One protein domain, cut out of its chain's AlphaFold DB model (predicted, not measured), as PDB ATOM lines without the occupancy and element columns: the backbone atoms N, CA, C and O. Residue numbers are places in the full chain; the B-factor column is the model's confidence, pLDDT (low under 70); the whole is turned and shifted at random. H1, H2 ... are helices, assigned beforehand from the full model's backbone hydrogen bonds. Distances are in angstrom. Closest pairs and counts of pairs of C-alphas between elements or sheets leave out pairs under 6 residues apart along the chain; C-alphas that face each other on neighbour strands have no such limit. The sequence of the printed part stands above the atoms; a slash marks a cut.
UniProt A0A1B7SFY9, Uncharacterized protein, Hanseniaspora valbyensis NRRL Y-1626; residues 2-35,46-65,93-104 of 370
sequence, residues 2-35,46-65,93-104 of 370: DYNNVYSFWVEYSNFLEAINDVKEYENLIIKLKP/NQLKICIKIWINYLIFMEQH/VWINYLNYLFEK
ATOM      1  N   ASP A   2      -1.684 -51.618  24.360       54.12
ATOM      2  CA  ASP A   2      -2.039 -50.584  25.334       54.12
ATOM      3  C   ASP A   2      -3.437 -50.037  24.999       54.12
ATOM      4  O   ASP A   2      -3.602 -49.037  24.299       54.12
ATOM      5  N   TYR A   3      -4.467 -50.782  25.415       59.72
ATOM      6  CA  TYR A   3      -5.875 -50.479  25.137       59.72
ATOM      7  C   TYR A   3      -6.324 -49.141  25.746       59.72
ATOM      8  O   TYR A   3      -7.324 -48.573  25.313       59.72
ATOM      9  N   ASN A   4      -5.555 -48.578  26.685       60.72
ATOM     10  CA  ASN A   4      -5.859 -47.324  27.380       60.72
ATOM     11  C   ASN A   4      -5.984 -46.107  26.447       60.72
ATOM     12  O   ASN A   4      -6.613 -45.119  26.814       60.72
ATOM     13  N   ASN A   5      -5.425 -46.173  25.234       65.19
ATOM     14  CA  ASN A   5      -5.463 -45.079  24.258       65.19
ATOM     15  C   ASN A   5      -6.312 -45.374  23.010       65.19
ATOM     16  O   ASN A   5      -6.408 -44.525  22.117       65.19
ATOM     17  N   VAL A   6      -6.933 -46.554  22.924       79.25
ATOM     18  CA  VAL A   6      -7.674 -46.979  21.730       79.25
ATOM     19  C   VAL A   6      -9.111 -46.466  21.802       79.25
ATOM     20  O   VAL A   6      -9.966 -47.046  22.463       79.25
ATOM     21  N   TYR A   7      -9.385 -45.367  21.099       78.06
ATOM     22  CA  TYR A   7     -10.697 -44.707  21.121       78.06
ATOM     23  C   TYR A   7     -11.850 -45.616  20.665       78.06
ATOM     24  O   TYR A   7     -12.915 -45.585  21.272       78.06
ATOM     25  N   SER A   8     -11.650 -46.433  19.623       80.69
ATOM     26  CA  SER A   8     -12.691 -47.329  19.093       80.69
ATOM     27  C   SER A   8     -13.125 -48.385  20.110       80.69
ATOM     28  O   SER A   8     -14.318 -48.539  20.339       80.69
ATOM     29  N   PHE A   9     -12.163 -49.030  20.774       86.25
ATOM     30  CA  PHE A   9     -12.416 -50.065  21.779       86.25
ATOM     31  C   PHE A   9     -13.326 -49.558  22.899       86.25
ATOM     32  O   PHE A   9     -14.329 -50.181  23.226       86.25
ATOM     33  N   TRP A  10     -13.001 -48.397  23.469       82.50
ATOM     34  CA  TRP A  10     -13.759 -47.848  24.589       82.50
ATOM     35  C   TRP A  10     -15.162 -47.377  24.203       82.50
ATOM     36  O   TRP A  10     -16.075 -47.457  25.021       82.50
ATOM     37  N   VAL A  11     -15.348 -46.909  22.967       80.62
ATOM     38  CA  VAL A  11     -16.681 -46.568  22.449       80.62
ATOM     39  C   VAL A  11     -17.518 -47.829  22.238       80.62
ATOM     40  O   VAL A  11     -18.670 -47.857  22.655       80.62
ATOM     41  N   GLU A  12     -16.948 -48.881  21.649       85.38
ATOM     42  CA  GLU A  12     -17.640 -50.167  21.485       85.38
ATOM     43  C   GLU A  12     -17.982 -50.804  22.835       85.38
ATOM     44  O   GLU A  12     -19.083 -51.321  23.007       85.38
ATOM     45  N   TYR A  13     -17.077 -50.711  23.811       85.50
ATOM     46  CA  TYR A  13     -17.323 -51.215  25.157       85.50
ATOM     47  C   TYR A  13     -18.432 -50.434  25.877       85.50
ATOM     48  O   TYR A  13     -19.284 -51.046  26.510       85.50
ATOM     49  N   SER A  14     -18.484 -49.102  25.733       83.75
ATOM     50  CA  SER A  14     -19.608 -48.296  26.242       83.75
ATOM     51  C   SER A  14     -20.935 -48.725  25.610       83.75
ATOM     52  O   SER A  14     -21.884 -48.994  26.341       83.75
ATOM     53  N   ASN A  15     -20.981 -48.897  24.286       84.44
ATOM     54  CA  ASN A  15     -22.190 -49.361  23.599       84.44
ATOM     55  C   ASN A  15     -22.607 -50.778  24.050       84.44
ATOM     56  O   ASN A  15     -23.792 -51.088  24.134       84.44
ATOM     57  N   PHE A  16     -21.640 -51.656  24.338       88.31
ATOM     58  CA  PHE A  16     -21.902 -52.993  24.877       88.31
ATOM     59  C   PHE A  16     -22.531 -52.935  26.276       88.31
ATOM     60  O   PHE A  16     -23.482 -53.668  26.547       88.31
ATOM     61  N   LEU A  17     -22.039 -52.049  27.148       84.44
ATOM     62  CA  LEU A  17     -22.620 -51.839  28.478       84.44
ATOM     63  C   LEU A  17     -24.050 -51.287  28.398       84.44
ATOM     64  O   LEU A  17     -24.912 -51.739  29.151       84.44
ATOM     65  N   GLU A  18     -24.315 -50.374  27.459       83.88
ATOM     66  CA  GLU A  18     -25.665 -49.854  27.183       83.88
ATOM     67  C   GLU A  18     -26.610 -50.976  26.732       83.88
ATOM     68  O   GLU A  18     -27.712 -51.104  27.257       83.88
ATOM     69  N   ALA A  19     -26.159 -51.852  25.826       85.38
ATOM     70  CA  ALA A  19     -26.963 -52.974  25.335       85.38
ATOM     71  C   ALA A  19     -27.335 -53.989  26.432       85.38
ATOM     72  O   ALA A  19     -28.381 -54.634  26.350       85.38
ATOM     73  N   ILE A  20     -26.488 -54.138  27.453       87.62
ATOM     74  CA  ILE A  20     -26.723 -55.028  28.603       87.62
ATOM     75  C   ILE A  20     -27.472 -54.308  29.737       87.62
ATOM     76  O   ILE A  20     -27.956 -54.959  30.662       87.62
ATOM     77  N   ASN A  21     -27.630 -52.984  29.642       82.38
ATOM     78  CA  ASN A  21     -28.258 -52.136  30.652       82.38
ATOM     79  C   ASN A  21     -27.536 -52.190  32.023       82.38
ATOM     80  O   ASN A  21     -28.167 -52.109  33.081       82.38
ATOM     81  N   ASP A  22     -26.203 -52.350  32.027       82.44
ATOM     82  CA  ASP A  22     -25.396 -52.407  33.260       82.44
ATOM     83  C   ASP A  22     -24.900 -51.015  33.682       82.44
ATOM     84  O   ASP A  22     -23.771 -50.595  33.410       82.44
ATOM     85  N   VAL A  23     -25.770 -50.292  34.391       82.06
ATOM     86  CA  VAL A  23     -25.498 -48.937  34.900       82.06
ATOM     87  C   VAL A  23     -24.282 -48.899  35.840       82.06
ATOM     88  O   VAL A  23     -23.523 -47.928  35.835       82.06
ATOM     89  N   LYS A  24     -24.085 -49.939  36.662       81.94
ATOM     90  CA  LYS A  24     -23.052 -49.947  37.712       81.94
ATOM     91  C   LYS A  24     -21.660 -50.064  37.119       81.94
ATOM     92  O   LYS A  24     -20.757 -49.335  37.534       81.94
ATOM     93  N   GLU A  25     -21.481 -50.956  36.148       82.50
ATOM     94  CA  GLU A  25     -20.178 -51.094  35.499       82.50
ATOM     95  C   GLU A  25     -19.835 -49.852  34.667       82.50
ATOM     96  O   GLU A  25     -18.671 -49.444  34.614       82.50
ATOM     97  N   TYR A  26     -20.848 -49.168  34.129       81.75
ATOM     98  CA  TYR A  26     -20.666 -47.878  33.473       81.75
ATOM     99  C   TYR A  26     -20.146 -46.797  34.446       81.75
ATOM    100  O   TYR A  26     -19.153 -46.118  34.157       81.75
ATOM    101  N   GLU A  27     -20.744 -46.662  35.636       82.38
ATOM    102  CA  GLU A  27     -20.260 -45.730  36.671       82.38
ATOM    103  C   GLU A  27     -18.820 -46.055  37.115       82.38
ATOM    104  O   GLU A  27     -17.981 -45.154  37.236       82.38
ATOM    105  N   ASN A  28     -18.495 -47.342  37.285       83.12
ATOM    106  CA  ASN A  28     -17.140 -47.791  37.618       83.12
ATOM    107  C   ASN A  28     -16.123 -47.412  36.535       83.12
ATOM    108  O   ASN A  28     -15.002 -46.993  36.835       83.12
ATOM    109  N   LEU A  29     -16.502 -47.567  35.271       83.94
ATOM    110  CA  LEU A  29     -15.664 -47.252  34.124       83.94
ATOM    111  C   LEU A  29     -15.361 -45.751  34.029       83.94
ATOM    112  O   LEU A  29     -14.215 -45.369  33.782       83.94
ATOM    113  N   ILE A  30     -16.346 -44.899  34.309       82.69
ATOM    114  CA  ILE A  30     -16.153 -43.448  34.401       82.69
ATOM    115  C   ILE A  30     -15.112 -43.082  35.468       82.69
ATOM    116  O   ILE A  30     -14.244 -42.243  35.219       82.69
ATOM    117  N   ILE A  31     -15.175 -43.720  36.641       81.88
ATOM    118  CA  ILE A  31     -14.218 -43.483  37.730       81.88
ATOM    119  C   ILE A  31     -12.812 -43.940  37.320       81.88
ATOM    120  O   ILE A  31     -11.848 -43.207  37.534       81.88
ATOM    121  N   LYS A  32     -12.696 -45.117  36.690       81.25
ATOM    122  CA  LYS A  32     -11.411 -45.676  36.227       81.25
ATOM    123  C   LYS A  32     -10.732 -44.805  35.166       81.25
ATOM    124  O   LYS A  32      -9.511 -44.724  35.143       81.25
ATOM    125  N   LEU A  33     -11.507 -44.176  34.282       78.69
ATOM    126  CA  LEU A  33     -10.996 -43.384  33.154       78.69
ATOM    127  C   LEU A  33     -10.849 -41.892  33.469       78.69
ATOM    128  O   LEU A  33     -10.593 -41.099  32.557       78.69
ATOM    129  N   LYS A  34     -11.042 -41.485  34.727       74.50
ATOM    130  CA  LYS A  34     -10.882 -40.094  35.144       74.50
ATOM    131  C   LYS A  34      -9.401 -39.689  35.011       74.50
ATOM    132  O   LYS A  34      -8.563 -40.300  35.668       74.50
ATOM    133  N   PRO A  35      -9.063 -38.696  34.167       71.69
ATOM    134  CA  PRO A  35      -7.688 -38.222  34.031       71.69
ATOM    135  C   PRO A  35      -7.263 -37.413  35.263       71.69
ATOM    136  O   PRO A  35      -8.115 -36.894  35.991       71.69
ATOM    137  N   ASN A  46      -5.813 -38.202  24.257       79.38
ATOM    138  CA  ASN A  46      -6.758 -39.212  23.776       79.38
ATOM    139  C   ASN A  46      -7.587 -39.797  24.926       79.38
ATOM    140  O   ASN A  46      -8.793 -39.959  24.765       79.38
ATOM    141  N   GLN A  47      -6.985 -39.984  26.101       78.56
ATOM    142  CA  GLN A  47      -7.680 -40.404  27.318       78.56
ATOM    143  C   GLN A  47      -8.780 -39.417  27.726       78.56
ATOM    144  O   GLN A  47      -9.912 -39.832  27.954       78.56
ATOM    145  N   LEU A  48      -8.512 -38.105  27.709       83.00
ATOM    146  CA  LEU A  48      -9.532 -37.097  28.015       83.00
ATOM    147  C   LEU A  48     -10.684 -37.118  26.996       83.00
ATOM    148  O   LEU A  48     -11.849 -36.968  27.367       83.00
ATOM    149  N   LYS A  49     -10.390 -37.329  25.705       83.50
ATOM    150  CA  LYS A  49     -11.434 -37.473  24.671       83.50
ATOM    151  C   LYS A  49     -12.296 -38.714  24.905       83.50
ATOM    152  O   LYS A  49     -13.511 -38.622  24.741       83.50
ATOM    153  N   ILE A  50     -11.672 -39.839  25.259       84.31
ATOM    154  CA  ILE A  50     -12.341 -41.108  25.573       84.31
ATOM    155  C   ILE A  50     -13.241 -40.925  26.795       84.31
ATOM    156  O   ILE A  50     -14.443 -41.153  26.696       84.31
ATOM    157  N   CYS A  51     -12.686 -40.407  27.892       86.06
ATOM    158  CA  CYS A  51     -13.404 -40.126  29.132       86.06
ATOM    159  C   CYS A  51     -14.652 -39.267  28.872       86.06
ATOM    160  O   CYS A  51     -15.761 -39.648  29.233       86.06
ATOM    161  N   ILE A  52     -14.508 -38.150  28.153       87.75
ATOM    162  CA  ILE A  52     -15.641 -37.259  27.860       87.75
ATOM    163  C   ILE A  52     -16.667 -37.911  26.933       87.75
ATOM    164  O   ILE A  52     -17.863 -37.691  27.099       87.75
ATOM    165  N   LYS A  53     -16.234 -38.704  25.946       87.31
ATOM    166  CA  LYS A  53     -17.164 -39.422  25.065       87.31
ATOM    167  C   LYS A  53     -17.994 -40.433  25.855       87.31
ATOM    168  O   LYS A  53     -19.205 -40.472  25.676       87.31
ATOM    169  N   ILE A  54     -17.351 -41.189  26.732       87.44
ATOM    170  CA  ILE A  54     -17.999 -42.152  27.622       87.44
ATOM    171  C   ILE A  54     -18.987 -41.458  28.552       87.44
ATOM    172  O   ILE A  54     -20.105 -41.938  28.680       87.44
ATOM    173  N   TRP A  55     -18.605 -40.324  29.147       90.56
ATOM    174  CA  TRP A  55     -19.496 -39.499  29.966       90.56
ATOM    175  C   TRP A  55     -20.735 -39.034  29.201       90.56
ATOM    176  O   TRP A  55     -21.836 -39.092  29.730       90.56
ATOM    177  N   ILE A  56     -20.568 -38.572  27.959       89.75
ATOM    178  CA  ILE A  56     -21.698 -38.153  27.122       89.75
ATOM    179  C   ILE A  56     -22.615 -39.343  26.825       89.75
ATOM    180  O   ILE A  56     -23.819 -39.225  26.997       89.75
ATOM    181  N   ASN A  57     -22.052 -40.476  26.398       88.69
ATOM    182  CA  ASN A  57     -22.815 -41.695  26.114       88.69
ATOM    183  C   ASN A  57     -23.593 -42.170  27.349       88.69
ATOM    184  O   ASN A  57     -24.786 -42.434  27.268       88.69
ATOM    185  N   TYR A  58     -22.930 -42.156  28.506       88.25
ATOM    186  CA  TYR A  58     -23.531 -42.480  29.788       88.25
ATOM    187  C   TYR A  58     -24.737 -41.605  30.100       88.25
ATOM    188  O   TYR A  58     -25.791 -42.120  30.433       88.25
ATOM    189  N   LEU A  59     -24.588 -40.282  30.003       89.12
ATOM    190  CA  LEU A  59     -25.663 -39.347  30.327       89.12
ATOM    191  C   LEU A  59     -26.853 -39.515  29.381       89.12
ATOM    192  O   LEU A  59     -27.970 -39.616  29.868       89.12
ATOM    193  N   ILE A  60     -26.608 -39.666  28.075       87.25
ATOM    194  CA  ILE A  60     -27.662 -39.932  27.080       87.25
ATOM    195  C   ILE A  60     -28.402 -41.239  27.395       87.25
ATOM    196  O   ILE A  60     -29.621 -41.315  27.283       87.25
ATOM    197  N   PHE A  61     -27.676 -42.282  27.792       86.12
ATOM    198  CA  PHE A  61     -28.278 -43.544  28.206       86.12
ATOM    199  C   PHE A  61     -29.096 -43.389  29.499       86.12
ATOM    200  O   PHE A  61     -30.221 -43.874  29.583       86.12
ATOM    201  N   MET A  62     -28.577 -42.663  30.492       84.31
ATOM    202  CA  MET A  62     -29.286 -42.400  31.748       84.31
ATOM    203  C   MET A  62     -30.571 -41.587  31.535       84.31
ATOM    204  O   MET A  62     -31.566 -41.877  32.195       84.31
ATOM    205  N   GLU A  63     -30.567 -40.630  30.603       84.75
ATOM    206  CA  GLU A  63     -31.741 -39.836  30.197       84.75
ATOM    207  C   GLU A  63     -32.917 -40.704  29.724       84.75
ATOM    208  O   GLU A  63     -34.068 -40.302  29.853       84.75
ATOM    209  N   GLN A  64     -32.654 -41.919  29.233       81.44
ATOM    210  CA  GLN A  64     -33.695 -42.851  28.786       81.44
ATOM    211  C   GLN A  64     -34.230 -43.765  29.901       81.44
ATOM    212  O   GLN A  64     -35.267 -44.404  29.709       81.44
ATOM    213  N   HIS A  65     -33.532 -43.878  31.037       73.12
ATOM    214  CA  HIS A  65     -33.729 -44.979  31.987       73.12
ATOM    215  C   HIS A  65     -34.010 -44.580  33.443       73.12
ATOM    216  O   HIS A  65     -34.498 -45.430  34.190       73.12
ATOM    217  N   VAL A  93     -20.055 -31.606  24.669       90.25
ATOM    218  CA  VAL A  93     -20.623 -31.572  26.029       90.25
ATOM    219  C   VAL A  93     -21.698 -30.493  26.108       90.25
ATOM    220  O   VAL A  93     -22.827 -30.792  26.465       90.25
ATOM    221  N   TRP A  94     -21.367 -29.269  25.685       89.50
ATOM    222  CA  TRP A  94     -22.299 -28.140  25.719       89.50
ATOM    223  C   TRP A  94     -23.543 -28.365  24.862       89.50
ATOM    224  O   TRP A  94     -24.641 -28.051  25.295       89.50
ATOM    225  N   ILE A  95     -23.373 -28.940  23.670       89.25
ATOM    226  CA  ILE A  95     -24.489 -29.249  22.773       89.25
ATOM    227  C   ILE A  95     -25.434 -30.294  23.378       89.25
ATOM    228  O   ILE A  95     -26.639 -30.079  23.378       89.25
ATOM    229  N   ASN A  96     -24.906 -31.407  23.901       90.44
ATOM    230  CA  ASN A  96     -25.762 -32.439  24.498       90.44
ATOM    231  C   ASN A  96     -26.447 -31.922  25.768       90.44
ATOM    232  O   ASN A  96     -27.630 -32.163  25.947       90.44
ATOM    233  N   TYR A  97     -25.747 -31.132  26.588       90.62
ATOM    234  CA  TYR A  97     -26.357 -30.535  27.774       90.62
ATOM    235  C   TYR A  97     -27.492 -29.561  27.426       90.62
ATOM    236  O   TYR A  97     -28.532 -29.560  28.078       90.62
ATOM    237  N   LEU A  98     -27.324 -28.749  26.376       90.00
ATOM    238  CA  LEU A  98     -28.394 -27.878  25.887       90.00
ATOM    239  C   LEU A  98     -29.582 -28.671  25.328       90.00
ATOM    240  O   LEU A  98     -30.707 -28.213  25.486       90.00
ATOM    241  N   ASN A  99     -29.371 -29.838  24.713       89.25
ATOM    242  CA  ASN A  99     -30.479 -30.701  24.281       89.25
ATOM    243  C   ASN A  99     -31.245 -31.258  25.475       89.25
ATOM    244  O   ASN A  99     -32.461 -31.120  25.530       89.25
ATOM    245  N   TYR A 100     -30.522 -31.800  26.452       89.00
ATOM    246  CA  TYR A 100     -31.109 -32.319  27.679       89.00
ATOM    247  C   TYR A 100     -31.976 -31.265  28.385       89.00
ATOM    248  O   TYR A 100     -33.149 -31.489  28.679       89.00
ATOM    249  N   LEU A 101     -31.428 -30.063  28.586       87.69
ATOM    250  CA  LEU A 101     -32.167 -28.956  29.194       87.69
ATOM    251  C   LEU A 101     -33.366 -28.493  28.352       87.69
ATOM    252  O   LEU A 101     -34.310 -27.945  28.910       87.69
ATOM    253  N   PHE A 102     -33.321 -28.668  27.029       86.00
ATOM    254  CA  PHE A 102     -34.425 -28.308  26.141       86.00
ATOM    255  C   PHE A 102     -35.585 -29.308  26.236       86.00
ATOM    256  O   PHE A 102     -36.747 -28.904  26.223       86.00
ATOM    257  N   GLU A 103     -35.279 -30.601  26.355       84.19
ATOM    258  CA  GLU A 103     -36.278 -31.663  26.529       84.19
ATOM    259  C   GLU A 103     -36.996 -31.547  27.885       84.19
ATOM    260  O   GLU A 103     -38.211 -31.760  27.976       84.19
ATOM    261  N   LYS A 104     -36.279 -31.093  28.923       83.62
ATOM    262  CA  LYS A 104     -36.837 -30.780  30.245       83.62
ATOM    263  C   LYS A 104     -37.590 -29.442  30.236       83.62
ATOM    264  O   LYS A 104     -37.023 -28.373  30.462       83.62
TER     265      LYS A 104
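AT A GLANCE: This is residues 2 to 35, 46 to 65 and 93 to 104 of the 370 residues of an uncharacterized protein of Hanseniaspora valbyensis NRRL Y-1626 (UniProt A0A1B7SFY9). Three helices, H1, H2 and H3, stand nearly aligned in an up-and-down bundle, their centres making a triangle. A fourth, H4, packs alongside H3 away from H1 and H2, shifted along it so that it begins beside the middle of H3. The longest axis runs from Asp 2, at the start of the short lead-in before H1, to Lys 104 just after H4. The printed part has 66 residues, with four named helices in the order H1, H2, H3, H4 and no named strand, and its class is all helix. It is compact, with a radius of gyration of the C-alphas of 12.1 A, and elongated, spanning 40 by 25 by 19 A.

HOW THE PARTS SIT: H1, residues 7 to 20, and H2, residues 23 to 32, form a helical hairpin over a tight link of 2 residues. They run opposite ways at a shallow tilt of 25 degrees. H1 touches H2 with residues 14 to 17 alone, and the closest C-alphas, those of Leu 17 and Tyr 26, are 6.7 A apart. H3, residues 46 to 63, is the hub, touching three other helices. H3 touches H1 with 11 pairs of C-alphas within 8 A, the closest being those of Tyr 7 and Ile 50 at 6.0 A; the two run the same way at a shallow tilt of 20 degrees. With its residues 51 to 58 alone H3 touches H2, the closest C-alphas being those of Ile 30 and Cys 51 at 6.8 A; these two run opposite ways at a shallow tilt of 22 degrees. H1, H2 and H3 are the bundle, up and down in that each runs against the one before it in the chain. H4, residues 93 to 103, touches H3, with the closest C-alphas, those of Ile 56 and Val 93, 6.8 A apart. H3 and H4 run the same way at a shallow tilt of 6 degrees, with their centres 13.8 A apart. H4 is apart from H1 and from H2. In H1, H2, H3 and H4 every O i to N i+4 pair is within hydrogen-bond range.

IN THESE COORDINATES: H1 begins with C-alpha 7 at (-10.697, -44.707, 21.121) and measures 20.5 A from first to last C-alpha. H2 measures 14.5 A from Val 23 to Lys 32. H3, the longest helix, begins with C-alpha 46 at (-6.758, -39.212, 23.776) and measures 25.8 A to Glu 63. H4 measures 15.7 A from Val 93 and ends with C-alpha 103 at (-36.278, -31.663, 26.529).

THE WHOLE: The two C-alphas farthest apart, those of Asp 2 and Lys 104, are 40.3 A apart. Residues 36 to 45 are not printed, and C-alphas 35 and 46 are 10.3 A apart across that cut. Residues 66 to 92 are not printed either, and C-alphas 65 and 93 are 19.7 A apart. The mean pLDDT of the printed part is 82.9, and residues 2 to 5 are under 70.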